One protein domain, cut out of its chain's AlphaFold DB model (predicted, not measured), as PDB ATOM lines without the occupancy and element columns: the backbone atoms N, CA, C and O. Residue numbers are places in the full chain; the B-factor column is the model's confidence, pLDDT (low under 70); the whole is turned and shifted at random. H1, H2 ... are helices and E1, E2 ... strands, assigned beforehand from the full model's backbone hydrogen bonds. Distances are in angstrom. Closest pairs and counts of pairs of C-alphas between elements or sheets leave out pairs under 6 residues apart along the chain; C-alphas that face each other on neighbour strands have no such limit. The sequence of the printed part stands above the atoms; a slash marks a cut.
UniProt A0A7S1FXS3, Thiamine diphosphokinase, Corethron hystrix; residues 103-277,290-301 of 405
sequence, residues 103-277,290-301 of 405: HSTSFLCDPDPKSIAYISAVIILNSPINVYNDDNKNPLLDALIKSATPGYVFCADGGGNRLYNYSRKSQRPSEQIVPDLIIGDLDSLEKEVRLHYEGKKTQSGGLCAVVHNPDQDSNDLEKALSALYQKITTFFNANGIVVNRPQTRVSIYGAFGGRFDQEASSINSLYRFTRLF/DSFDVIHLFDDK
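What this domain is: This is residues 103 to 277 and 290 to 301 of the 405 residues of the protein "Thiamine diphosphokinase" of Corethron hystrix (UniProt A0A7S1FXS3). A twisted sheet of six parallel strands runs through the middle, with H1 and H2 packed over one face and H4 and H5 over the other; it curls round the long H4. The short H3 grazes the sheet near its E4 edge, and residues 237 to 242 stand free. The printed part has 187 residues with five named helices and six named strands, alternating from E1 to E6, in the sheet order E4 E3 E2 E1 E5 E6. Its class is mixed, helices and strands, with under half of the residues in named elements; it is compact, with a radius of gyration of the C-alphas of 15.7 A and spans of 45 by 39 by 33 A.

Where its parts are: After residues 103 to 118, with no named element, find C-alpha 119 at (173.703, 181.869, 242.150), where E1 starts; it runs to residue 124, 16.7 A. Next read H1, residues 139 to 147, 12.0 A; E2, 153 to 156; H2, 159 to 169, 15.7 A; E3, 181 to 184; H3, 191 to 197; and E4, 209 to 212. H4, residues 220 to 238, covers 26.5 A from C-alpha 220 at (156.847, 193.330, 236.810). E5, 248 to 253, spans 16.4 A, H5, 260 to 273, 19.8 A, and E6, 294 to 298, 12.9 A, ending at (172.223, 197.279, 233.056).

How they stand to each other: Start at the inner strands E1 and E5, parallel at 17 degrees, where N 121 and O 249 are 2.8 A apart, within hydrogen-bond range. Within that range too are N 154 and O 122 of E2 and E1, 2.8 A, N 183 and O 155 of E3 and E2, 3.0 A, N 211 and O 182 of E4 and E3, 2.8 A, and N 296 and O 250 of E6 and E5, 2.8 A. E1, H1, E2, then E2, H2, E3, then E3, H3, E4 are strand-helix-strand units, parallel neighbour strands with a helix between, each crossover right-handed. The helices and the sheet make three layers, helices on both faces of a sheet: H4 and H5 are on one face of the sheet E4 E3 E2 E1 E5 E6, H1 and H2 on the other. H1 lies over E1 and E5 at a height over the sheet of 9.5 A; H2, on the same face, stands up from it. H2 and H3 touch at Asn 161 and Val 193, C-alphas 6.2 A apart. On the opposite face, residues 221 to 225 of H4 touch H5, closest at C-alphas 222 and 269, 6.9 A, at a shallow tilt of 23 degrees, the same way. Every O i to N i+4 pair is within hydrogen-bond range in H1, H2, H3 and H4; in H5, 9 of 10 are.

The domain as a whole: The C-alphas farthest apart, of Asp 134 and Gly 240, are 48.4 A apart. Residues 278 to 289 are not printed; C-alphas 277 and 290 are 13.5 A apart across the cut. The links E1 to H1, H2 to E3 and H3 to E4 are long. Look for pLDDT under 70 at residues 110 to 117, 133 to 135, 170 to 175, 240 to 245 and 277.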
ATOM      1  N   HIS A 103     182.520 194.736 244.724       92.69
ATOM      2  CA  HIS A 103     181.658 195.025 243.581       92.69
ATOM      3  C   HIS A 103     182.497 194.904 242.311       92.69
ATOM      4  O   HIS A 103     183.513 195.585 242.172       92.69
ATOM      5  N   SER A 104     182.115 194.005 241.403       90.06
ATOM      6  CA  SER A 104     182.837 193.792 240.147       90.06
ATOM      7  C   SER A 104     181.938 193.177 239.081       90.06
ATOM      8  O   SER A 104     181.130 192.289 239.369       90.06
ATOM      9  N   THR A 105     182.143 193.603 237.836       90.56
ATOM     10  CA  THR A 105     181.504 193.039 236.640       90.56
ATOM     11  C   THR A 105     182.401 192.050 235.889       90.56
ATOM     12  O   THR A 105     182.089 191.673 234.762       90.56
ATOM     13  N   SER A 106     183.501 191.579 236.493       86.50
ATOM     14  CA  SER A 106     184.459 190.642 235.872       86.50
ATOM     15  C   SER A 106     183.825 189.347 235.337       86.50
ATOM     16  O   SER A 106     184.317 188.772 234.366       86.50
ATOM     17  N   PHE A 107     182.682 188.943 235.903       84.94
ATOM     18  CA  PHE A 107     181.869 187.805 235.456       84.94
ATOM     19  C   PHE A 107     181.351 187.925 234.012       84.94
ATOM     20  O   PHE A 107     180.943 186.926 233.423       84.94
ATOM     21  N   LEU A 108     181.360 189.131 233.433       84.50
ATOM     22  CA  LEU A 108     181.035 189.355 232.023       84.50
ATOM     23  C   LEU A 108     182.137 188.856 231.074       84.50
ATOM     24  O   LEU A 108     181.869 188.623 229.897       84.50
ATOM     25  N   CYS A 109     183.375 188.724 231.557       73.31
ATOM     26  CA  CYS A 109     184.551 188.452 230.727       73.31
ATOM     27  C   CYS A 109     185.096 187.040 230.919       73.31
ATOM     28  O   CYS A 109     185.501 186.411 229.943       73.31
ATOM     29  N   ASP A 110     185.055 186.537 232.150       64.44
ATOM     30  CA  ASP A 110     185.331 185.140 232.461       64.44
ATOM     31  C   ASP A 110     184.100 184.538 233.147       64.44
ATOM     32  O   ASP A 110     183.941 184.643 234.365       64.44
ATOM     33  N   PRO A 111     183.162 183.975 232.366       56.84
ATOM     34  CA  PRO A 111     181.928 183.446 232.907       56.84
ATOM     35  C   PRO A 111     182.122 182.063 233.543       56.84
ATOM     36  O   PRO A 111     181.113 181.370 233.638       56.84
ATOM     37  N   ASP A 112     183.350 181.627 233.906       48.12
ATOM     38  CA  ASP A 112     183.618 180.252 234.364       48.12
ATOM     39  C   ASP A 112     182.576 179.813 235.409       48.12
ATOM     40  O   ASP A 112     182.641 180.225 236.577       48.12
ATOM     41  N   PRO A 113     181.620 178.950 235.006       46.34
ATOM     42  CA  PRO A 113     180.531 178.514 235.863       46.34
ATOM     43  C   PRO A 113     181.022 177.678 237.040       46.34
ATOM     44  O   PRO A 113     180.221 177.374 237.913       46.34
ATOM     45  N   LYS A 114     182.302 177.271 237.052       40.62
ATOM     46  CA  LYS A 114     182.945 176.496 238.121       40.62
ATOM     47  C   LYS A 114     183.515 177.366 239.244       40.62
ATOM     48  O   LYS A 114     183.861 176.833 240.294       40.62
ATOM     49  N   SER A 115     183.538 178.689 239.088       46.16
ATOM     50  CA  SER A 115     183.929 179.648 240.136       46.16
ATOM     51  C   SER A 115     182.762 179.982 241.093       46.16
ATOM     52  O   SER A 115     182.479 181.149 241.359       46.16
ATOM     53  N   ILE A 116     182.042 178.952 241.571       50.66
ATOM     54  CA  ILE A 116     180.655 178.964 242.111       50.66
ATOM     55  C   ILE A 116     180.498 179.717 243.448       50.66
ATOM     56  O   ILE A 116     179.976 179.204 244.428       50.66
ATOM     57  N   ALA A 117     180.889 180.984 243.524       61.84
ATOM     58  CA  ALA A 117     180.583 181.801 244.690       61.84
ATOM     59  C   ALA A 117     179.096 182.207 244.719       61.84
ATOM     60  O   ALA A 117     178.535 182.310 245.798       61.84
ATOM     61  N   TYR A 118     178.422 182.377 243.568       72.81
ATOM     62  CA  TYR A 118     177.066 182.951 243.499       72.81
ATOM     63  C   TYR A 118     176.088 182.119 242.660       72.81
ATOM     64  O   TYR A 118     176.436 181.659 241.574       72.81
ATOM     65  N   ILE A 119     174.821 182.062 243.086       88.25
ATOM     66  CA  ILE A 119     173.703 181.869 242.150       88.25
ATOM     67  C   ILE A 119     173.552 183.168 241.359       88.25
ATOM     68  O   ILE A 119     173.282 184.224 241.938       88.25
ATOM     69  N   SER A 120     173.754 183.086 240.048       91.88
ATOM     70  CA  SER A 120     173.705 184.222 239.132       91.88
ATOM     71  C   SER A 120     172.411 184.170 238.327       91.88
ATOM     72  O   SER A 120     172.131 183.166 237.675       91.88
ATOM     73  N   ALA A 121     171.613 185.229 238.370       95.94
ATOM     74  CA  ALA A 121     170.345 185.319 237.660       95.94
ATOM     75  C   ALA A 121     170.326 186.522 236.720       95.94
ATOM     76  O   ALA A 121     170.948 187.550 236.997       95.94
ATOM     77  N   VAL A 122     169.569 186.408 235.633       98.06
ATOM     78  CA  VAL A 122     169.334 187.496 234.681       98.06
ATOM     79  C   VAL A 122     167.841 187.766 234.597       98.06
ATOM     80  O   VAL A 122     167.060 186.833 234.443       98.06
ATOM     81  N   ILE A 123     167.444 189.034 234.677       98.75
ATOM     82  CA  ILE A 123     166.067 189.479 234.439       98.75
ATOM     83  C   ILE A 123     166.079 190.435 233.252       98.75
ATOM     84  O   ILE A 123     166.821 191.413 233.248       98.75
ATOM     85  N   ILE A 124     165.250 190.164 232.249       98.62
ATOM     86  CA  ILE A 124     165.125 190.988 231.045       98.62
ATOM     87  C   ILE A 124     163.826 191.788 231.132       98.62
ATOM     88  O   ILE A 124     162.743 191.206 231.246       98.62
ATOM     89  N   LEU A 125     163.936 193.115 231.084       98.56
ATOM     90  CA  LEU A 125     162.801 194.038 231.136       98.56
ATOM     91  C   LEU A 125     162.236 194.348 229.746       98.56
ATOM     92  O   LEU A 125     162.840 194.045 228.715       98.56
ATOM     93  N   ASN A 126     161.076 195.006 229.711       97.50
ATOM     94  CA  ASN A 126     160.427 195.470 228.483       97.50
ATOM     95  C   ASN A 126     161.107 196.720 227.873       97.50
ATOM     96  O   ASN A 126     160.454 197.719 227.568       97.50
ATOM     97  N   SER A 127     162.421 196.661 227.665       95.06
ATOM     98  CA  SER A 127     163.213 197.714 227.019       95.06
ATOM     99  C   SER A 127     163.792 197.216 225.686       95.06
ATOM    100  O   SER A 127     164.059 196.017 225.549       95.06
ATOM    101  N   PRO A 128     163.946 198.072 224.656       92.44
ATOM    102  CA  PRO A 128     164.581 197.673 223.405       92.44
ATOM    103  C   PRO A 128     165.965 197.050 223.629       92.44
ATOM    104  O   PRO A 128     166.829 197.650 224.257       92.44
ATOM    105  N   ILE A 129     166.185 195.863 223.062       92.25
ATOM    106  CA  ILE A 129     167.515 195.254 222.978       92.25
ATOM    107  C   ILE A 129     168.153 195.775 221.695       92.25
ATOM    108  O   ILE A 129     167.700 195.428 220.596       92.25
ATOM    109  N   ASN A 130     169.176 196.621 221.815       87.50
ATOM    110  CA  ASN A 130     169.914 197.054 220.635       87.50
ATOM    111  C   ASN A 130     170.788 195.908 220.138       87.50
ATOM    112  O   ASN A 130     171.356 195.150 220.922       87.50
ATOM    113  N   VAL A 131     170.894 195.787 218.822       82.25
ATOM    114  CA  VAL A 131     171.773 194.816 218.180       82.25
ATOM    115  C   VAL A 131     172.950 195.554 217.567       82.25
ATOM    116  O   VAL A 131     172.793 196.610 216.956       82.25
ATOM    117  N   TYR A 132     174.132 194.991 217.754       73.25
ATOM    118  CA  TYR A 132     175.406 195.517 217.312       73.25
ATOM    119  C   TYR A 132     176.050 194.485 216.375       73.25
ATOM    120  O   TYR A 132     176.029 193.284 216.648       73.25
ATOM    121  N   ASN A 133     176.666 194.967 215.293       65.19
ATOM    122  CA  ASN A 133     177.323 194.177 214.237       65.19
ATOM    123  C   ASN A 133     176.375 193.456 213.253       65.19
ATOM    124  O   ASN A 133     175.171 193.346 213.481       65.19
ATOM    125  N   ASP A 134     176.955 192.950 212.158       63.84
ATOM    126  CA  ASP A 134     176.254 192.266 211.053       63.84
ATOM    127  C   ASP A 134     175.524 190.978 211.493       63.84
ATOM    128  O   ASP A 134     174.583 190.534 210.836       63.84
ATOM    129  N   ASP A 135     175.910 190.406 212.639       66.88
ATOM    130  CA  ASP A 135     175.333 189.174 213.195       66.88
ATOM    131  C   ASP A 135     174.050 189.395 214.025       66.88
ATOM    132  O   ASP A 135     173.508 188.435 214.578       66.88
ATOM    133  N   ASN A 136     173.553 190.637 214.135       75.44
ATOM    134  CA  ASN A 136     172.388 191.010 214.954       75.44
ATOM    135  C   ASN A 136     172.507 190.601 216.440       75.44
ATOM    136  O   ASN A 136     171.519 190.185 217.047       75.44
ATOM    137  N   LYS A 137     173.698 190.718 217.042       82.12
ATOM    138  CA  LYS A 137     173.951 190.297 218.433       82.12
ATOM    139  C   LYS A 137     174.035 191.467 219.402       82.12
ATOM    140  O   LYS A 137     174.428 192.567 219.036       82.12
ATOM    141  N   ASN A 138     173.718 191.223 220.664       88.06
ATOM    142  CA  ASN A 138     174.001 192.117 221.774       88.06
ATOM    143  C   ASN A 138     175.032 191.431 222.686       88.06
ATOM    144  O   ASN A 138     174.656 190.615 223.529       88.06
ATOM    145  N   PRO A 139     176.334 191.744 222.531       86.06
ATOM    146  CA  PRO A 139     177.403 191.117 223.305       86.06
ATOM    147  C   PRO A 139     177.237 191.202 224.825       86.06
ATOM    148  O   PRO A 139     177.642 190.277 225.523       86.06
ATOM    149  N   LEU A 140     176.652 192.288 225.344       89.50
ATOM    150  CA  LEU A 140     176.411 192.438 226.780       89.50
ATOM    151  C   LEU A 140     175.313 191.482 227.243       89.50
ATOM    152  O   LEU A 140     175.532 190.724 228.183       89.50
ATOM    153  N   LEU A 141     174.157 191.486 226.577       91.88
ATOM    154  CA  LEU A 141     173.059 190.582 226.913       91.88
ATOM    155  C   LEU A 141     173.482 189.113 226.770       91.88
ATOM    156  O   LEU A 141     173.187 188.307 227.650       91.88
ATOM    157  N   ASP A 142     174.223 188.777 225.713       90.06
ATOM    158  CA  ASP A 142     174.762 187.432 225.507       90.06
ATOM    159  C   ASP A 142     175.719 187.032 226.643       90.06
ATOM    160  O   ASP A 142     175.626 185.917 227.163       90.06
ATOM    161  N   ALA A 143     176.613 187.934 227.070       89.19
ATOM    162  CA  ALA A 143     177.519 187.697 228.195       89.19
ATOM    163  C   ALA A 143     176.758 187.535 229.520       89.19
ATOM    164  O   ALA A 143     177.055 186.621 230.289       89.19
ATOM    165  N   LEU A 144     175.738 188.366 229.759       92.62
ATOM    166  CA  LEU A 144     174.866 188.267 230.926       92.62
ATOM    167  C   LEU A 144     174.181 186.902 230.984       92.62
ATOM    168  O   LEU A 144     174.316 186.200 231.985       92.62
ATOM    169  N   ILE A 145     173.513 186.493 229.903       92.62
ATOM    170  CA  ILE A 145     172.813 185.204 229.813       92.62
ATOM    171  C   ILE A 145     173.795 184.042 229.978       92.62
ATOM    172  O   ILE A 145     173.513 183.107 230.724       92.62
ATOM    173  N   LYS A 146     174.975 184.112 229.350       89.25
ATOM    174  CA  LYS A 146     176.022 183.090 229.490       89.25
ATOM    175  C   LYS A 146     176.552 182.979 230.925       89.25
ATOM    176  O   LYS A 146     176.917 181.885 231.343       89.25
ATOM    177  N   SER A 147     176.602 184.088 231.663       87.50
ATOM    178  CA  SER A 147     177.033 184.127 233.068       87.50
ATOM    179  C   SER A 147     175.946 183.694 234.066       87.50
ATOM    180  O   SER A 147     176.220 183.580 235.264       87.50
ATOM    181  N   ALA A 148     174.705 183.499 233.609       90.69
ATOM    182  CA  ALA A 148     173.606 183.074 234.462       90.69
ATOM    183  C   ALA A 148     173.757 181.596 234.842       90.69
ATOM    184  O   ALA A 148     174.121 180.747 234.025       90.69
ATOM    185  N   THR A 149     173.409 181.262 236.082       90.25
ATOM    186  CA  THR A 149     173.205 179.875 236.487       90.25
ATOM    187  C   THR A 149     172.089 179.286 235.615       90.25
ATOM    188  O   THR A 149     171.025 179.904 235.499       90.25
ATOM    189  N   PRO A 150     172.273 178.101 235.003       89.44
ATOM    190  CA  PRO A 150     171.215 177.488 234.209       89.44
ATOM    191  C   PRO A 150     169.932 177.345 235.034       89.44
ATOM    192  O   PRO A 150     169.961 176.796 236.137       89.44
ATOM    193  N   GLY A 151     168.812 177.841 234.513       91.88
ATOM    194  CA  GLY A 151     167.540 177.857 235.232       91.88
ATOM    195  C   GLY A 151     167.142 179.239 235.749       91.88
ATOM    196  O   GLY A 151     166.057 179.365 236.316       91.88
ATOM    197  N   TYR A 152     167.984 180.262 235.602       95.31
ATOM    198  CA  TYR A 152     167.798 181.567 236.239       95.31
ATOM    199  C   TYR A 152     167.779 182.746 235.251       95.31
ATOM    200  O   TYR A 152     168.164 183.858 235.612       95.31
ATOM    201  N   VAL A 153     167.308 182.529 234.017       97.50
ATOM    202  CA  VAL A 153     167.075 183.602 233.029       97.50
ATOM    203  C   VAL A 153     165.583 183.914 232.947       97.50
ATOM    204  O   VAL A 153     164.801 183.117 232.433       97.50
ATOM    205  N   PHE A 154     165.161 185.053 233.483       98.44
ATOM    206  CA  PHE A 154     163.759 185.451 233.599       98.44
ATOM    207  C   PHE A 154     163.441 186.643 232.686       98.44
ATOM    208  O   PHE A 154     164.307 187.451 232.352       98.44
ATOM    209  N   CYS A 155     162.175 186.783 232.304       98.75
ATOM    210  CA  CYS A 155     161.636 187.959 231.627       98.75
ATOM    211  C   CYS A 155     160.498 188.563 232.456       98.75
ATOM    212  O   CYS A 155     159.600 187.843 232.896       98.75
ATOM    213  N   ALA A 156     160.533 189.882 232.634       98.50
ATOM    214  CA  ALA A 156     159.450 190.645 233.242       98.50
ATOM    215  C   ALA A 156     158.461 191.062 232.146       98.50
ATOM    216  O   ALA A 156     158.790 191.905 231.304       98.50
ATOM    217  N   ASP A 157     157.298 190.418 232.128       97.94
ATOM    218  CA  ASP A 157     156.210 190.596 231.165       97.94
ATOM    219  C   ASP A 157     156.695 190.805 229.710       97.94
ATOM    220  O   ASP A 157     157.242 189.889 229.084       97.94
ATOM    221  N   GLY A 158     156.575 192.034 229.186       98.06
ATOM    222  CA  GLY A 158     156.955 192.408 227.825       98.06
ATOM    223  C   GLY A 158     158.445 192.226 227.508       98.06
ATOM    224  O   GLY A 158     158.819 192.219 226.335       98.06
ATOM    225  N   GLY A 159     159.301 191.994 228.509       98.12
ATOM    226  CA  GLY A 159     160.668 191.501 228.310       98.12
ATOM    227  C   GLY A 159     160.717 190.203 227.495       98.12
ATOM    228  O   GLY A 159     161.644 190.009 226.707       98.12
ATOM    229  N   GLY A 160     159.667 189.375 227.568       97.81
ATOM    230  CA  GLY A 160     159.498 188.198 226.716       97.81
ATOM    231  C   GLY A 160     159.427 188.557 225.229       97.81
ATOM    232  O   GLY A 160     160.099 187.925 224.414       97.81
ATOM    233  N   ASN A 161     158.709 189.626 224.863       97.75
ATOM    234  CA  ASN A 161     158.653 190.111 223.475       97.75
ATOM    235  C   ASN A 161     160.028 190.589 222.999       97.75
ATOM    236  O   ASN A 161     160.418 190.358 221.851       97.75
ATOM    237  N   ARG A 162     160.773 191.269 223.880       96.38
ATOM    238  CA  ARG A 162     162.117 191.775 223.575       96.38
ATOM    239  C   ARG A 162     163.059 190.618 223.281       96.38
ATOM    240  O   ARG A 162     163.656 190.591 222.203       96.38
ATOM    241  N   LEU A 163     163.116 189.634 224.179       95.50
ATOM    242  CA  LEU A 163     163.946 188.446 224.009       95.50
ATOM    243  C   LEU A 163     163.539 187.625 222.777       95.50
ATOM    244  O   LEU A 163     164.410 187.157 222.042       95.50
ATOM    245  N   TYR A 164     162.238 187.492 222.509       94.31
ATOM    246  CA  TYR A 164     161.726 186.788 221.335       94.31
ATOM    247  C   TYR A 164     162.191 187.432 220.032       94.31
ATOM    248  O   TYR A 164     162.741 186.764 219.152       94.31
ATOM    249  N   ASN A 165     162.012 188.747 219.916       92.25
ATOM    250  CA  ASN A 165     162.406 189.491 218.729       92.25
ATOM    251  C   ASN A 165     163.926 189.528 218.549       92.25
ATOM    252  O   ASN A 165     164.394 189.454 217.414       92.25
ATOM    253  N   TYR A 166     164.689 189.595 219.642       91.00
ATOM    254  CA  TYR A 166     166.143 189.449 219.612       91.00
ATOM    255  C   TYR A 166     166.549 188.061 219.092       91.00
ATOM    256  O   TYR A 166     167.255 187.958 218.092       91.00
ATOM    257  N   SER A 167     165.991 186.999 219.678       86.06
ATOM    258  CA  SER A 167     166.324 185.606 219.343       86.06
ATOM    259  C   SER A 167     165.904 185.175 217.933       86.06
ATOM    260  O   SER A 167     166.448 184.209 217.410       86.06
ATOM    261  N   ARG A 168     164.912 185.837 217.318       82.56
ATOM    262  CA  ARG A 168     164.524 185.580 215.916       82.56
ATOM    263  C   ARG A 168     165.457 186.244 214.904       82.56
ATOM    264  O   ARG A 168     165.545 185.777 213.772       82.56
ATOM    265  N   LYS A 169     166.088 187.363 215.272       74.38
ATOM    266  CA  LYS A 169     166.956 188.141 214.371       74.38
ATOM    267  C   LYS A 169     168.358 187.551 214.250       74.38
ATOM    268  O   LYS A 169     169.022 187.784 213.236       74.38
ATOM    269  N   SER A 170     168.796 186.786 215.245       65.62
ATOM    270  CA  SER A 170     169.979 185.939 215.158       65.62
ATOM    271  C   SER A 170     169.708 184.832 214.132       65.62
ATOM    272  O   SER A 170     168.843 183.982 214.314       65.62
ATOM    273  N   GLN A 171     170.425 184.855 213.005       56.59
ATOM    274  CA  GLN A 171     170.167 184.039 211.803       56.59
ATOM    275  C   GLN A 171     170.370 182.514 211.987       56.59
ATOM    276  O   GLN A 171     170.485 181.776 211.008       56.59
ATOM    277  N   ARG A 172     170.435 182.011 213.226       59.06
ATOM    278  CA  ARG A 172     170.660 180.598 213.553       59.06
ATOM    279  C   ARG A 172     169.530 180.063 214.445       59.06
ATOM    280  O   ARG A 172     169.496 180.382 215.629       59.06
ATOM    281  N   PRO A 173     168.648 179.186 213.927       54.00
ATOM    282  CA  PRO A 173     167.549 178.589 214.698       54.00
ATOM    283  C   PRO A 173     167.991 177.822 215.956       54.00
ATOM    284  O   PRO A 173     167.233 177.719 216.916       54.00
ATOM    285  N   SER A 174     169.221 177.295 215.968       55.19
ATOM    286  CA  SER A 174     169.822 176.602 217.116       55.19
ATOM    287  C   SER A 174     170.289 177.538 218.238       55.19
ATOM    288  O   SER A 174     170.621 177.057 219.315       55.19
ATOM    289  N   GLU A 175     170.333 178.855 218.002       66.94
ATOM    290  CA  GLU A 175     170.732 179.876 218.986       66.94
ATOM    291  C   GLU A 175     169.521 180.521 219.681       66.94
ATOM    292  O   GLU A 175     169.664 181.526 220.374       66.94
ATOM    293  N   GLN A 176     168.315 179.967 219.511       80.06
ATOM    294  CA  GLN A 176     167.129 180.565 220.101       80.06
ATOM    295  C   GLN A 176     167.171 180.513 221.633       80.06
ATOM    296  O   GLN A 176     167.180 179.441 222.242       80.06
ATOM    297  N   ILE A 177     167.120 181.691 222.251       89.44
ATOM    298  CA  ILE A 177     167.130 181.831 223.700       89.44
ATOM    299  C   ILE A 177     165.701 181.674 224.223       89.44
ATOM    300  O   ILE A 177     164.765 182.347 223.777       89.44
ATOM    301  N   VAL A 178     165.539 180.753 225.172       94.31
ATOM    302  CA  VAL A 178     164.274 180.460 225.848       94.31
ATOM    303  C   VAL A 178     164.455 180.790 227.330       94.31
ATOM    304  O   VAL A 178     165.309 180.161 227.959       94.31
ATOM    305  N   PRO A 179     163.698 181.755 227.885       96.88
ATOM    306  CA  PRO A 179     163.790 182.094 229.299       96.88
ATOM    307  C   PRO A 179     163.207 180.964 230.154       96.88
ATOM    308  O   PRO A 179     162.333 180.219 229.712       96.88
ATOM    309  N   ASP A 180     163.655 180.848 231.395       97.00
ATOM    310  CA  ASP A 180     163.136 179.871 232.353       97.00
ATOM    311  C   ASP A 180     161.778 180.298 232.939       97.00
ATOM    312  O   ASP A 180     160.952 179.447 233.271       97.00
ATOM    313  N   LEU A 181     161.531 181.607 233.040       98.38
ATOM    314  CA  LEU A 181     160.267 182.176 233.510       98.38
ATOM    315  C   LEU A 181     159.949 183.477 232.768       98.38
ATOM    316  O   LEU A 181     160.806 184.349 232.645       98.38
ATOM    317  N   ILE A 182     158.696 183.634 232.352       98.69
ATOM    318  CA  ILE A 182     158.091 184.918 231.997       98.69
ATOM    319  C   ILE A 182     157.019 185.207 233.044       98.69
ATOM    320  O   ILE A 182     156.136 184.375 233.256       98.69
ATOM    321  N   ILE A 183     157.099 186.349 233.723       98.50
ATOM    322  CA  ILE A 183     156.163 186.704 234.795       98.50
ATOM    323  C   ILE A 183     155.802 188.185 234.763       98.50
ATOM    324  O   ILE A 183     156.653 189.027 234.499       98.50
ATOM    325  N   GLY A 184     154.542 188.482 235.059       97.31
ATOM    326  CA  GLY A 184     153.988 189.828 235.179       97.31
ATOM    327  C   GLY A 184     152.466 189.767 235.182       97.31
ATOM    328  O   GLY A 184     151.902 188.674 235.271       97.31
ATOM    329  N   ASP A 185     151.790 190.901 235.059       95.69
ATOM    330  CA  ASP A 185     150.343 190.907 234.768       95.69
ATOM    331  C   ASP A 185     150.015 190.512 233.311       95.69
ATOM    332  O   ASP A 185     148.855 190.274 232.976       95.69
ATOM    333  N   LEU A 186     151.042 190.317 232.478       96.25
ATOM    334  CA  LEU A 186     150.936 189.823 231.103       96.25
ATOM    335  C   LEU A 186     150.097 190.740 230.202       96.25
ATOM    336  O   LEU A 186     149.483 190.259 229.241       96.25
ATOM    337  N   ASP A 187     150.057 192.036 230.515       95.44
ATOM    338  CA  ASP A 187     149.366 193.043 229.711       95.44
ATOM    339  C   ASP A 187     150.203 193.497 228.503       95.44
ATOM    340  O   ASP A 187     149.651 193.924 227.481       95.44
ATOM    341  N   SER A 188     151.523 193.317 228.590       96.31
ATOM    342  CA  SER A 188     152.479 193.705 227.565       96.31
ATOM    343  C   SER A 188     152.939 192.518 226.719       96.31
ATOM    344  O   SER A 188     153.275 192.712 225.549       96.31
ATOM    345  N   LEU A 189     152.978 191.293 227.258       98.06
ATOM    346  CA  LEU A 189     153.373 190.086 226.522       98.06
ATOM    347  C   LEU A 189     152.394 189.773 225.378       98.06
ATOM    348  O   LEU A 189     151.196 189.559 225.573       98.06
ATOM    349  N   GLU A 190     152.916 189.661 224.160       98.06
ATOM    350  CA  GLU A 190     152.105 189.352 222.988       98.06
ATOM    351  C   GLU A 190     151.626 187.892 223.013       98.06
ATOM    352  O   GLU A 190     152.361 186.968 223.375       98.06
ATOM    353  N   LYS A 191     150.390 187.652 222.552       96.94
ATOM    354  CA  LYS A 191     149.788 186.306 222.533       96.94
ATOM    355  C   LYS A 191     150.630 185.294 221.751       96.94
ATOM    356  O   LYS A 191     150.766 184.156 222.188       96.94
ATOM    357  N   GLU A 192     151.198 185.698 220.614       96.31
ATOM    358  CA  GLU A 192     152.060 184.826 219.807       96.31
ATOM    359  C   GLU A 192     153.366 184.470 220.525       96.31
ATOM    360  O   GLU A 192     153.812 183.324 220.463       96.31
ATOM    361  N   VAL A 193     153.938 185.420 221.268       96.62
ATOM    362  CA  VAL A 193     155.169 185.232 222.041       96.62
ATOM    363  C   VAL A 193     154.920 184.316 223.232       96.62
ATOM    364  O   VAL A 193     155.710 183.405 223.486       96.62
ATOM    365  N   ARG A 194     153.789 184.494 223.920       96.94
ATOM    366  CA  ARG A 194     153.348 183.577 224.970       96.94
ATOM    367  C   ARG A 194     153.241 182.145 224.450       96.94
ATOM    368  O   ARG A 194     153.891 181.260 224.998       96.94
ATOM    369  N   LEU A 195     152.476 181.934 223.375       95.62
ATOM    370  CA  LEU A 195     152.295 180.612 222.760       95.62
ATOM    371  C   LEU A 195     153.618 180.004 222.286       95.62
ATOM    372  O   LEU A 195     153.777 178.787 222.278       95.62
ATOM    373  N   HIS A 196     154.568 180.846 221.882       94.12
ATOM    374  CA  HIS A 196     155.882 180.401 221.454       94.12
ATOM    375  C   HIS A 196     156.738 179.846 222.602       94.12
ATOM    376  O   HIS A 196     157.492 178.889 222.394       94.12
ATOM    377  N   TYR A 197     156.684 180.476 223.776       95.75
ATOM    378  CA  TYR A 197     157.540 180.126 224.906       95.75
ATOM    379  C   TYR A 197     156.910 179.121 225.867       95.75
ATOM    380  O   TYR A 197     157.630 178.276 226.391       95.75
ATOM    381  N   GLU A 198     155.599 179.171 226.088       94.50
ATOM    382  CA  GLU A 198     154.913 178.341 227.081       94.50
ATOM    383  C   GLU A 198     155.164 176.840 226.843       94.50
ATOM    384  O   GLU A 198     154.862 176.291 225.783       94.50
ATOM    385  N   GLY A 199     155.785 176.170 227.822       91.38
ATOM    386  CA  GLY A 199     156.112 174.742 227.730       91.38
ATOM    387  C   GLY A 199     157.289 174.402 226.807       91.38
ATOM    388  O   GLY A 199     157.568 173.225 226.580       91.38
ATOM    389  N   LYS A 200     158.012 175.394 226.279       94.06
ATOM    390  CA  LYS A 200     159.198 175.171 225.445       94.06
ATOM    391  C   LYS A 200     160.408 174.785 226.293       94.06
ATOM    392  O   LYS A 200     160.608 175.312 227.386       94.06
ATOM    393  N   LYS A 201     161.247 173.881 225.776       93.56
ATOM    394  CA  LYS A 201     162.470 173.447 226.461       93.56
ATOM    395  C   LYS A 201     163.480 174.595 226.563       93.56
ATOM    396  O   LYS A 201     163.823 175.218 225.561       93.56
ATOM    397  N   THR A 202     163.946 174.836 227.779       91.62
ATOM    398  CA  THR A 202     164.941 175.853 228.144       91.62
ATOM    399  C   THR A 202     166.360 175.307 227.990       91.62
ATOM    400  O   THR A 202     166.578 174.095 227.886       91.62
ATOM    401  N   GLN A 203     167.350 176.198 228.043       85.69
ATOM    402  CA  GLN A 203     168.769 175.822 228.045       85.69
ATOM    403  C   GLN A 203     169.163 175.006 229.288       85.69
ATOM    404  O   GLN A 203     170.105 174.220 229.233       85.69
ATOM    405  N   SER A 204     168.415 175.142 230.388       84.56
ATOM    406  CA  SER A 204     168.608 174.368 231.620       84.56
ATOM    407  C   SER A 204     168.019 172.953 231.558       84.56
ATOM    408  O   SER A 204     168.232 172.150 232.462       84.56
ATOM    409  N   GLY A 205     167.291 172.626 230.485       87.12
ATOM    410  CA  GLY A 205     166.624 171.339 230.294       87.12
ATOM    411  C   GLY A 205     165.198 171.273 230.848       87.12
ATOM    412  O   GLY A 205     164.485 170.326 230.513       87.12
ATOM    413  N   GLY A 206     164.767 172.273 231.627       89.38
ATOM    414  CA  GLY A 206     163.383 172.439 232.081       89.38
ATOM    415  C   GLY A 206     162.464 173.044 231.016       89.38
ATOM    416  O   GLY A 206     162.875 173.256 229.872       89.38
ATOM    417  N   LEU A 207     161.226 173.358 231.394       94.25
ATOM    418  CA  LEU A 207     160.253 174.034 230.530       94.25
ATOM    419  C   LEU A 207     160.108 175.501 230.934       94.25
ATOM    420  O   LEU A 207     160.117 175.815 232.123       94.25
ATOM    421  N   CYS A 208     159.947 176.381 229.949       96.31
ATOM    422  CA  CYS A 208     159.644 177.784 230.187       96.31
ATOM    423  C   CYS A 208     158.240 177.910 230.786       96.31
ATOM    424  O   CYS A 208     157.251 177.467 230.187       96.31
ATOM    425  N   ALA A 209     158.164 178.514 231.971       96.62
ATOM    426  CA  ALA A 209     156.906 178.850 232.619       96.62
ATOM    427  C   ALA A 209     156.469 180.266 232.223       96.62
ATOM    428  O   ALA A 209     157.278 181.191 232.229       96.62
ATOM    429  N   VAL A 210     155.180 180.449 231.930       97.62
ATOM    430  CA  VAL A 210     154.571 181.773 231.741       97.62
ATOM    431  C   VAL A 210     153.526 181.969 232.831       97.62
ATOM    432  O   VAL A 210     152.519 181.263 232.867       97.62
ATOM    433  N   VAL A 211     153.778 182.898 233.750       97.38
ATOM    434  CA  VAL A 211     152.994 183.061 234.979       97.38
ATOM    435  C   VAL A 211     152.331 184.426 235.011       97.38
ATOM    436  O   VAL A 211     152.990 185.460 234.995       97.38
ATOM    437  N   HIS A 212     151.004 184.405 235.101       97.12
ATOM    438  CA  HIS A 212     150.202 185.596 235.338       97.12
ATOM    439  C   HIS A 212     150.185 185.923 236.834       97.12
ATOM    440  O   HIS A 212     149.732 185.108 237.641       97.12
ATOM    441  N   ASN A 213     150.654 187.112 237.193       95.00
ATOM    442  CA  ASN A 213     150.585 187.664 238.534       95.00
ATOM    443  C   ASN A 213     149.757 188.967 238.507       95.00
ATOM    444  O   ASN A 213     150.261 189.992 238.043       95.00
ATOM    445  N   PRO A 214     148.508 188.931 239.014       92.94
ATOM    446  CA  PRO A 214     147.569 190.048 238.930       92.94
ATOM    447  C   PRO A 214     147.850 191.182 239.928       92.94
ATOM    448  O   PRO A 214     147.107 192.160 239.925       92.94
ATOM    449  N   ASP A 215     148.859 191.053 240.798       91.50
ATOM    450  CA  ASP A 215     149.204 192.081 241.782       91.50
ATOM    451  C   ASP A 215     149.449 193.445 241.112       91.50
ATOM    452  O   ASP A 215     150.166 193.538 240.114       91.50
ATOM    453  N   GLN A 216     148.824 194.484 241.663       90.88
ATOM    454  CA  GLN A 216     148.886 195.864 241.171       90.88
ATOM    455  C   GLN A 216     149.724 196.770 242.082       90.88
ATOM    456  O   GLN A 216     150.032 197.897 241.698       90.88
ATOM    457  N   ASP A 217     150.116 196.287 243.265       90.06
ATOM    458  CA  ASP A 217     150.952 197.038 244.205       90.06
ATOM    459  C   ASP A 217     152.456 196.821 243.945       90.06
ATOM    460  O   ASP A 217     153.302 197.475 244.561       90.06
ATOM    461  N   SER A 218     152.807 195.920 243.019       91.94
ATOM    462  CA  SER A 218     154.172 195.679 242.548       91.94
ATOM    463  C   SER A 218     154.257 195.741 241.021       91.94
ATOM    464  O   SER A 218     153.337 195.345 240.307       91.94
ATOM    465  N   ASN A 219     155.377 196.247 240.502       95.06
ATOM    466  CA  ASN A 219     155.661 196.228 239.062       95.06
ATOM    467  C   ASN A 219     156.242 194.865 238.626       95.06
ATOM    468  O   ASN A 219     156.623 194.038 239.457       95.06
ATOM    469  N   ASP A 220     156.389 194.633 237.320       97.44
ATOM    470  CA  ASP A 220     156.847 193.330 236.810       97.44
ATOM    471  C   ASP A 220     158.295 192.975 237.161       97.44
ATOM    472  O   ASP A 220     158.614 191.793 237.310       97.44
ATOM    473  N   LEU A 221     159.170 193.966 237.357       98.00
ATOM    474  CA  LEU A 221     160.519 193.711 237.866       98.00
ATOM    475  C   LEU A 221     160.460 193.160 239.299       98.00
ATOM    476  O   LEU A 221     161.146 192.191 239.619       98.00
ATOM    477  N   GLU A 222     159.631 193.741 240.160       96.38
ATOM    478  CA  GLU A 222     159.453 193.284 241.541       96.38
ATOM    479  C   GLU A 222     158.810 191.896 241.595       96.38
ATOM    480  O   GLU A 222     159.279 191.034 242.343       96.38
ATOM    481  N   LYS A 223     157.808 191.635 240.746       96.81
ATOM    482  CA  LYS A 223     157.212 190.300 240.580       96.81
ATOM    483  C   LYS A 223     158.275 189.272 240.171       96.81
ATOM    484  O   LYS A 223     158.325 188.182 240.746       96.81
ATOM    485  N   ALA A 224     159.154 189.621 239.226       98.12
ATOM    486  CA  ALA A 224     160.250 188.759 238.784       98.12
ATOM    487  C   ALA A 224     161.298 188.514 239.884       98.12
ATOM    488  O   ALA A 224     161.712 187.369 240.079       98.12
ATOM    489  N   LEU A 225     161.688 189.547 240.637       97.31
ATOM    490  CA  LEU A 225     162.615 189.433 241.770       97.31
ATOM    491  C   LEU A 225     162.045 188.554 242.892       97.31
ATOM    492  O   LEU A 225     162.740 187.667 243.388       97.31
ATOM    493  N   SER A 226     160.773 188.728 243.257       94.69
ATOM    494  CA  SER A 226     160.120 187.878 244.261       94.69
ATOM    495  C   SER A 226     159.998 186.423 243.795       94.69
ATOM    496  O   SER A 226     160.297 185.511 244.567       94.69
ATOM    497  N   ALA A 227     159.638 186.174 242.533       95.69
ATOM    498  CA  ALA A 227     159.606 184.814 241.986       95.69
ATOM    499  C   ALA A 227     161.000 184.166 241.956       95.69
ATOM    500  O   ALA A 227     161.143 182.975 242.242       95.69
ATOM    501  N   LEU A 228     162.039 184.949 241.649       95.69
ATOM    502  CA  LEU A 228     163.427 184.500 241.679       95.69
ATOM    503  C   LEU A 228     163.849 184.097 243.097       95.69
ATOM    504  O   LEU A 228     164.394 183.010 243.287       95.69
ATOM    505  N   TYR A 229     163.553 184.931 244.094       92.31
ATOM    506  CA  TYR A 229     163.835 184.619 245.495       92.31
ATOM    507  C   TYR A 229     163.114 183.340 245.943       92.31
ATOM    508  O   TYR A 229     163.740 182.439 246.499       92.31
ATOM    509  N   GLN A 230     161.824 183.201 245.617       90.56
ATOM    510  CA  GLN A 230     161.052 181.994 245.923       90.56
ATOM    511  C   GLN A 230     161.647 180.740 245.280       90.56
ATOM    512  O   GLN A 230     161.707 179.698 245.936       90.56
ATOM    513  N   LYS A 231     162.114 180.826 244.027       91.50
ATOM    514  CA  LYS A 231     162.785 179.713 243.343       91.50
ATOM    515  C   LYS A 231     164.014 179.247 244.115       91.50
ATOM    516  O   LYS A 231     164.160 178.054 244.375       91.50
ATOM    517  N   ILE A 232     164.869 180.195 244.492       88.69
ATOM    518  CA  ILE A 232     166.111 179.940 245.227       88.69
ATOM    519  C   ILE A 232     165.791 179.303 246.584       88.69
ATOM    520  O   ILE A 232     166.295 178.224 246.893       88.69
ATOM    521  N   THR A 233     164.905 179.914 247.370       84.88
ATOM    522  CA  THR A 233     164.540 179.431 248.709       84.88
ATOM    523  C   THR A 233     163.889 178.049 248.668       84.88
ATOM    524  O   THR A 233     164.258 177.167 249.443       84.88
ATOM    525  N   THR A 234     162.971 177.815 247.723       86.44
ATOM    526  CA  THR A 234     162.328 176.502 247.541       86.44
ATOM    527  C   THR A 234     163.359 175.423 247.228       86.44
ATOM    528  O   THR A 234     163.279 174.326 247.777       86.44
ATOM    529  N   PHE A 235     164.352 175.734 246.391       84.00
ATOM    530  CA  PHE A 235     165.423 174.804 246.053       84.00
ATOM    531  C   PHE A 235     166.260 174.409 247.279       84.00
ATOM    532  O   PHE A 235     166.440 173.215 247.525       84.00
ATOM    533  N   PHE A 236     166.740 175.374 248.068       81.38
ATOM    534  CA  PHE A 236     167.543 175.069 249.262       81.38
ATOM    535  C   PHE A 236     166.741 174.289 250.311       81.38
ATOM    536  O   PHE A 236     167.231 173.282 250.827       81.38
ATOM    537  N   ASN A 237     165.483 174.681 250.544       81.31
ATOM    538  CA  ASN A 237     164.591 174.007 251.487       81.31
ATOM    539  C   ASN A 237     164.302 172.555 251.075       81.31
ATOM    540  O   ASN A 237     164.399 171.650 251.902       81.31
ATOM    541  N   ALA A 238     163.978 172.314 249.800       82.06
ATOM    542  CA  ALA A 238     163.655 170.977 249.296       82.06
ATOM    543  C   ALA A 238     164.845 170.007 249.357       82.06
ATOM    544  O   ALA A 238     164.648 168.802 249.499       82.06
ATOM    545  N   ASN A 239     166.073 170.523 249.277       76.75
ATOM    546  CA  ASN A 239     167.294 169.721 249.351       76.75
ATOM    547  C   ASN A 239     167.853 169.603 250.780       76.75
ATOM    548  O   ASN A 239     168.959 169.096 250.962       76.75
ATOM    549  N   GLY A 240     167.116 170.075 251.795       69.31
ATOM    550  CA  GLY A 240     167.537 170.018 253.197       69.31
ATOM    551  C   GLY A 240     168.844 170.765 253.477       69.31
ATOM    552  O   GLY A 240     169.505 170.493 254.481       69.31
ATOM    553  N   ILE A 241     169.248 171.678 252.588       69.62
ATOM    554  CA  ILE A 241     170.498 172.410 252.732       69.62
ATOM    555  C   ILE A 241     170.223 173.596 253.649       69.62
ATOM    556  O   ILE A 241     169.602 174.584 253.255       69.62
ATOM    557  N   VAL A 242     170.728 173.513 254.876       58.72
ATOM    558  CA  VAL A 242     170.719 174.630 255.825       58.72
ATOM    559  C   VAL A 242     171.834 175.605 255.437       58.72
ATOM    560  O   VAL A 242     172.848 175.734 256.121       58.72
ATOM    561  N   VAL A 243     171.691 176.267 254.288       58.31
ATOM    562  CA  VAL A 243     172.508 177.444 253.984       58.31
ATOM    563  C   VAL A 243     171.839 178.604 254.687       58.31
ATOM    564  O   VAL A 243     170.719 178.964 254.331       58.31
ATOM    565  N   ASN A 244     172.516 179.205 255.669       54.22
ATOM    566  CA  ASN A 244     171.951 180.357 256.369       54.22
ATOM    567  C   ASN A 244     171.518 181.442 255.371       54.22
ATOM    568  O   ASN A 244     170.448 182.007 255.576       54.22
ATOM    569  N   ARG A 245     172.299 181.681 254.293       66.62
ATOM    570  CA  ARG A 245     171.920 182.462 253.093       66.62
ATOM    571  C   ARG A 245     172.794 182.097 251.878       66.62
ATOM    572  O   ARG A 245     174.013 182.226 251.990       66.62
ATOM    573  N   PRO A 246     172.236 181.706 250.718       74.12
ATOM    574  CA  PRO A 246     173.027 181.554 249.500       74.12
ATOM    575  C   PRO A 246     173.527 182.914 249.009       74.12
ATOM    576  O   PRO A 246     172.804 183.912 249.070       74.12
ATOM    577  N   GLN A 247     174.760 182.937 248.510       83.44
ATOM    578  CA  GLN A 247     175.310 184.094 247.815       83.44
ATOM    579  C   GLN A 247     174.614 184.248 246.458       83.44
ATOM    580  O   GLN A 247     174.519 183.296 245.679       83.44
ATOM    581  N   THR A 248     174.090 185.440 246.185       89.81
ATOM    582  CA  THR A 248     173.240 185.702 245.013       89.81
ATOM    583  C   THR A 248     173.635 186.969 244.265       89.81
ATOM    584  O   THR A 248     173.924 188.006 244.861       89.81
ATOM    585  N   ARG A 249     173.616 186.893 242.936       93.25
ATOM    586  CA  ARG A 249     173.850 188.024 242.041       93.25
ATOM    587  C   ARG A 249     172.729 188.088 241.017       93.25
ATOM    588  O   ARG A 249     172.455 187.094 240.351       93.25
ATOM    589  N   VAL A 250     172.106 189.250 240.876       96.94
ATOM    590  CA  VAL A 250     171.034 189.472 239.900       96.94
ATOM    591  C   VAL A 250     171.454 190.565 238.934       96.94
ATOM    592  O   VAL A 250     171.816 191.660 239.354       96.94
ATOM    593  N   SER A 251     171.398 190.275 237.640       97.94
ATOM    594  CA  SER A 251     171.656 191.241 236.578       97.94
ATOM    595  C   SER A 251     170.353 191.560 235.855       97.94
ATOM    596  O   SER A 251     169.740 190.687 235.245       97.94
ATOM    597  N   ILE A 252     169.914 192.809 235.929       98.62
ATOM    598  CA  ILE A 252     168.665 193.282 235.337       98.62
ATOM    599  C   ILE A 252     169.014 194.059 234.072       98.62
ATOM    600  O   ILE A 252     169.611 195.127 234.156       98.62
ATOM    601  N   TYR A 253     168.655 193.532 232.905       98.19
ATOM    602  CA  TYR A 253     168.902 194.176 231.618       98.19
ATOM    603  C   TYR A 253     167.687 194.991 231.159       98.19
ATOM    604  O   TYR A 253     166.549 194.516 231.208       98.19
ATOM    605  N   GLY A 254     167.942 196.198 230.650       96.94
ATOM    606  CA  GLY A 254     166.917 197.124 230.172       96.94
ATOM    607  C   GLY A 254     166.401 198.073 231.255       96.94
ATOM    608  O   GLY A 254     165.259 198.513 231.174       96.94
ATOM    609  N   ALA A 255     167.219 198.357 232.272       96.88
ATOM    610  CA  ALA A 255     166.843 199.184 233.421       96.88
ATOM    611  C   ALA A 255     166.857 200.703 233.149       96.88
ATOM    612  O   ALA A 255     166.346 201.466 233.967       96.88
ATOM    613  N   PHE A 256     167.428 201.133 232.019       95.44
ATOM    614  CA  PHE A 256     167.581 202.539 231.626       95.44
ATOM    615  C   PHE A 256     167.168 202.773 230.161       95.44
ATOM    616  O   PHE A 256     167.050 201.827 229.374       95.44
ATOM    617  N   GLY A 257     166.974 204.041 229.792       89.38
ATOM    618  CA  GLY A 257     166.690 204.508 228.431       89.38
ATOM    619  C   GLY A 257     165.204 204.530 228.053       89.38
ATOM    620  O   GLY A 257     164.882 204.575 226.864       89.38
ATOM    621  N   GLY A 258     164.300 204.467 229.032       91.75
ATOM    622  CA  GLY A 258     162.865 204.279 228.828       91.75
ATOM    623  C   GLY A 258     161.998 205.315 229.544       91.75
ATOM    624  O   GLY A 258     162.290 206.508 229.585       91.75
ATOM    625  N   ARG A 259     160.868 204.847 230.082       94.88
ATOM    626  CA  ARG A 259     159.992 205.646 230.944       94.88
ATOM    627  C   ARG A 259     160.720 205.977 232.244       94.88
ATOM    628  O   ARG A 259     161.070 205.069 232.991       94.88
ATOM    629  N   PHE A 260     160.895 207.261 232.540       96.94
ATOM    630  CA  PHE A 260     161.648 207.703 233.717       96.94
ATOM    631  C   PHE A 260     161.095 207.155 235.045       96.94
ATOM    632  O   PHE A 260     161.861 206.796 235.934       96.94
ATOM    633  N   ASP A 261     159.773 207.027 235.178       96.88
ATOM    634  CA  ASP A 261     159.145 206.428 236.360       96.88
ATOM    635  C   ASP A 261     159.528 204.947 236.547       96.88
ATOM    636  O   ASP A 261     159.734 204.500 237.675       96.88
ATOM    637  N   GLN A 262     159.722 204.204 235.454       95.75
ATOM    638  CA  GLN A 262     160.196 202.815 235.482       95.75
ATOM    639  C   GLN A 262     161.695 202.717 235.799       95.75
ATOM    640  O   GLN A 262     162.118 201.798 236.501       95.75
ATOM    641  N   GLU A 263     162.504 203.675 235.342       97.31
ATOM    642  CA  GLU A 263     163.922 203.767 235.721       97.31
ATOM    643  C   GLU A 263     164.064 204.050 237.220       97.31
ATOM    644  O   GLU A 263     164.778 203.340 237.931       97.31
ATOM    645  N   ALA A 264     163.310 205.029 237.731       97.69
ATOM    646  CA  ALA A 264     163.241 205.326 239.158       97.69
ATOM    647  C   ALA A 264     162.765 204.106 239.960       97.69
ATOM    648  O   ALA A 264     163.317 203.807 241.020       97.69
ATOM    649  N   SER A 265     161.796 203.353 239.434       96.38
ATOM    650  CA  SER A 265     161.340 202.116 240.063       96.38
ATOM    651  C   SER A 265     162.386 200.996 240.023       96.38
ATOM    652  O   SER A 265     162.488 200.231 240.980       96.38
ATOM    653  N   SER A 266     163.199 200.909 238.968       97.88
ATOM    654  CA  SER A 266     164.321 199.963 238.886       97.88
ATOM    655  C   SER A 266     165.393 200.289 239.926       97.88
ATOM    656  O   SER A 266     165.904 199.393 240.598       97.88
ATOM    657  N   ILE A 267     165.675 201.578 240.135       98.12
ATOM    658  CA  ILE A 267     166.556 202.047 241.211       98.12
ATOM    659  C   ILE A 267     165.945 201.741 242.583       98.12
ATOM    660  O   ILE A 267     166.651 201.256 243.464       98.12
ATOM    661  N   ASN A 268     164.640 201.953 242.777       96.62
ATOM    662  CA  ASN A 268     163.950 201.582 244.016       96.62
ATOM    663  C   ASN A 268     164.105 200.082 244.335       96.62
ATOM    664  O   ASN A 268     164.324 199.718 245.492       96.62
ATOM    665  N   SER A 269     164.094 199.210 243.321       96.12
ATOM    666  CA  SER A 269     164.362 197.777 243.504       96.12
ATOM    667  C   SER A 269     165.756 197.493 244.072       96.12
ATOM    668  O   SER A 269     165.897 196.548 244.847       96.12
ATOM    669  N   LEU A 270     166.772 198.320 243.787       96.81
ATOM    670  CA  LEU A 270     168.077 198.201 244.450       96.81
ATOM    671  C   LEU A 270     167.942 198.383 245.966       96.81
ATOM    672  O   LEU A 270     168.449 197.556 246.719       96.81
ATOM    673  N   TYR A 271     167.228 199.417 246.418       94.88
ATOM    674  CA  TYR A 271     167.021 199.694 247.845       94.88
ATOM    675  C   TYR A 271     166.161 198.628 248.535       94.88
ATOM    676  O   TYR A 271     166.410 198.296 249.692       94.88
ATOM    677  N   ARG A 272     165.162 198.084 247.832       92.69
ATOM    678  CA  ARG A 272     164.225 197.095 248.386       92.69
ATOM    679  C   ARG A 272     164.789 195.680 248.455       92.69
ATOM    680  O   ARG A 272     164.512 194.976 249.420       92.69
ATOM    681  N   PHE A 273     165.537 195.263 247.434       94.12
ATOM    682  CA  PHE A 273     165.951 193.869 247.261       94.12
ATOM    683  C   PHE A 273     167.457 193.654 247.471       94.12
ATOM    684  O   PHE A 273     167.911 192.514 247.407       94.12
ATOM    685  N   THR A 274     168.263 194.685 247.753       92.94
ATOM    686  CA  THR A 274     169.676 194.485 248.128       92.94
ATOM    687  C   THR A 274     169.820 194.248 249.625       92.94
ATOM    688  O   THR A 274     169.270 194.966 250.457       92.94
ATOM    689  N   ARG A 275     170.639 193.265 249.992       87.44
ATOM    690  CA  ARG A 275     170.993 192.978 251.381       87.44
ATOM    691  C   ARG A 275     171.895 194.081 251.951       87.44
ATOM    692  O   ARG A 275     173.069 194.176 251.590       87.44
ATOM    693  N   LEU A 276     171.340 194.891 252.857       78.75
ATOM    694  CA  LEU A 276     172.019 196.053 253.449       78.75
ATOM    695  C   LEU A 276     172.958 195.723 254.616       78.75
ATOM    696  O   LEU A 276     173.894 196.475 254.856       78.75
ATOM    697  N   PHE A 277     172.735 194.618 255.331       65.88
ATOM    698  CA  PHE A 277     173.508 194.281 256.530       65.88
ATOM    699  C   PHE A 277     174.158 192.896 256.400       65.88
ATOM    700  O   PHE A 277     173.442 191.886 256.377       65.88
ATOM    701  N   ASP A 290     162.879 189.331 250.779       77.44
ATOM    702  CA  ASP A 290     163.346 188.881 249.465       77.44
ATOM    703  C   ASP A 290     164.577 189.723 249.094       77.44
ATOM    704  O   ASP A 290     164.446 190.876 248.692       77.44
ATOM    705  N   SER A 291     165.786 189.211 249.330       88.75
ATOM    706  CA  SER A 291     166.997 190.027 249.218       88.75
ATOM    707  C   SER A 291     168.181 189.259 248.660       88.75
ATOM    708  O   SER A 291     168.441 188.103 249.013       88.75
ATOM    709  N   PHE A 292     168.934 189.962 247.826       91.31
ATOM    710  CA  PHE A 292     170.077 189.472 247.082       91.31
ATOM    711  C   PHE A 292     171.361 190.160 247.553       91.31
ATOM    712  O   PHE A 292     171.330 191.283 248.064       91.31
ATOM    713  N   ASP A 293     172.506 189.494 247.411       90.12
ATOM    714  CA  ASP A 293     173.791 190.054 247.852       90.12
ATOM    715  C   ASP A 293     174.240 191.210 246.960       90.12
ATOM    716  O   ASP A 293     174.728 192.231 247.466       90.12
ATOM    717  N   VAL A 294     174.044 191.054 245.649       91.62
ATOM    718  CA  VAL A 294     174.371 192.059 244.636       91.62
ATOM    719  C   VAL A 294     173.285 192.100 243.565       91.62
ATOM    720  O   VAL A 294     172.898 191.066 243.017       91.62
ATOM    721  N   ILE A 295     172.829 193.304 243.228       97.12
ATOM    722  CA  ILE A 295     171.941 193.556 242.093       97.12
ATOM    723  C   ILE A 295     172.612 194.588 241.192       97.12
ATOM    724  O   ILE A 295     173.016 195.648 241.663       97.12
ATOM    725  N   HIS A 296     172.701 194.281 239.903       98.06
ATOM    726  CA  HIS A 296     173.176 195.200 238.883       98.06
ATOM    727  C   HIS A 296     172.028 195.578 237.953       98.06
ATOM    728  O   HIS A 296     171.348 194.707 237.410       98.06
ATOM    729  N   LEU A 297     171.845 196.874 237.741       98.56
ATOM    730  CA  LEU A 297     171.004 197.418 236.684       98.56
ATOM    731  C   LEU A 297     171.880 197.675 235.465       98.56
ATOM    732  O   LEU A 297     172.878 198.377 235.588       98.56
ATOM    733  N   PHE A 298     171.509 197.131 234.316       97.38
ATOM    734  CA  PHE A 298     172.223 197.279 233.056       97.38
ATOM    735  C   PHE A 298     171.325 197.897 231.982       97.38
ATOM    736  O   PHE A 298     170.153 197.537 231.830       97.38
ATOM    737  N   ASP A 299     171.918 198.760 231.170       93.44
ATOM    738  CA  ASP A 299     171.583 198.911 229.754       93.44
ATOM    739  C   ASP A 299     172.874 198.729 228.933       93.44
ATOM    740  O   ASP A 299     173.890 198.269 229.453       93.44
ATOM    741  N   ASP A 300     172.865 199.077 227.649       90.06
ATOM    742  CA  ASP A 300     174.054 198.915 226.802       90.06
ATOM    743  C   ASP A 300     175.207 199.883 227.124       90.06
ATOM    744  O   ASP A 300     176.282 199.775 226.536       90.06
ATOM    745  N   LYS A 301     175.003 200.875 227.991       91.19
ATOM    746  CA  LYS A 301     175.977 201.947 228.248       91.19
ATOM    747  C   LYS A 301     176.268 202.162 229.722       91.19
ATOM    748  O   LYS A 301     177.232 202.843 230.038       91.19
TER     749      LYS A 301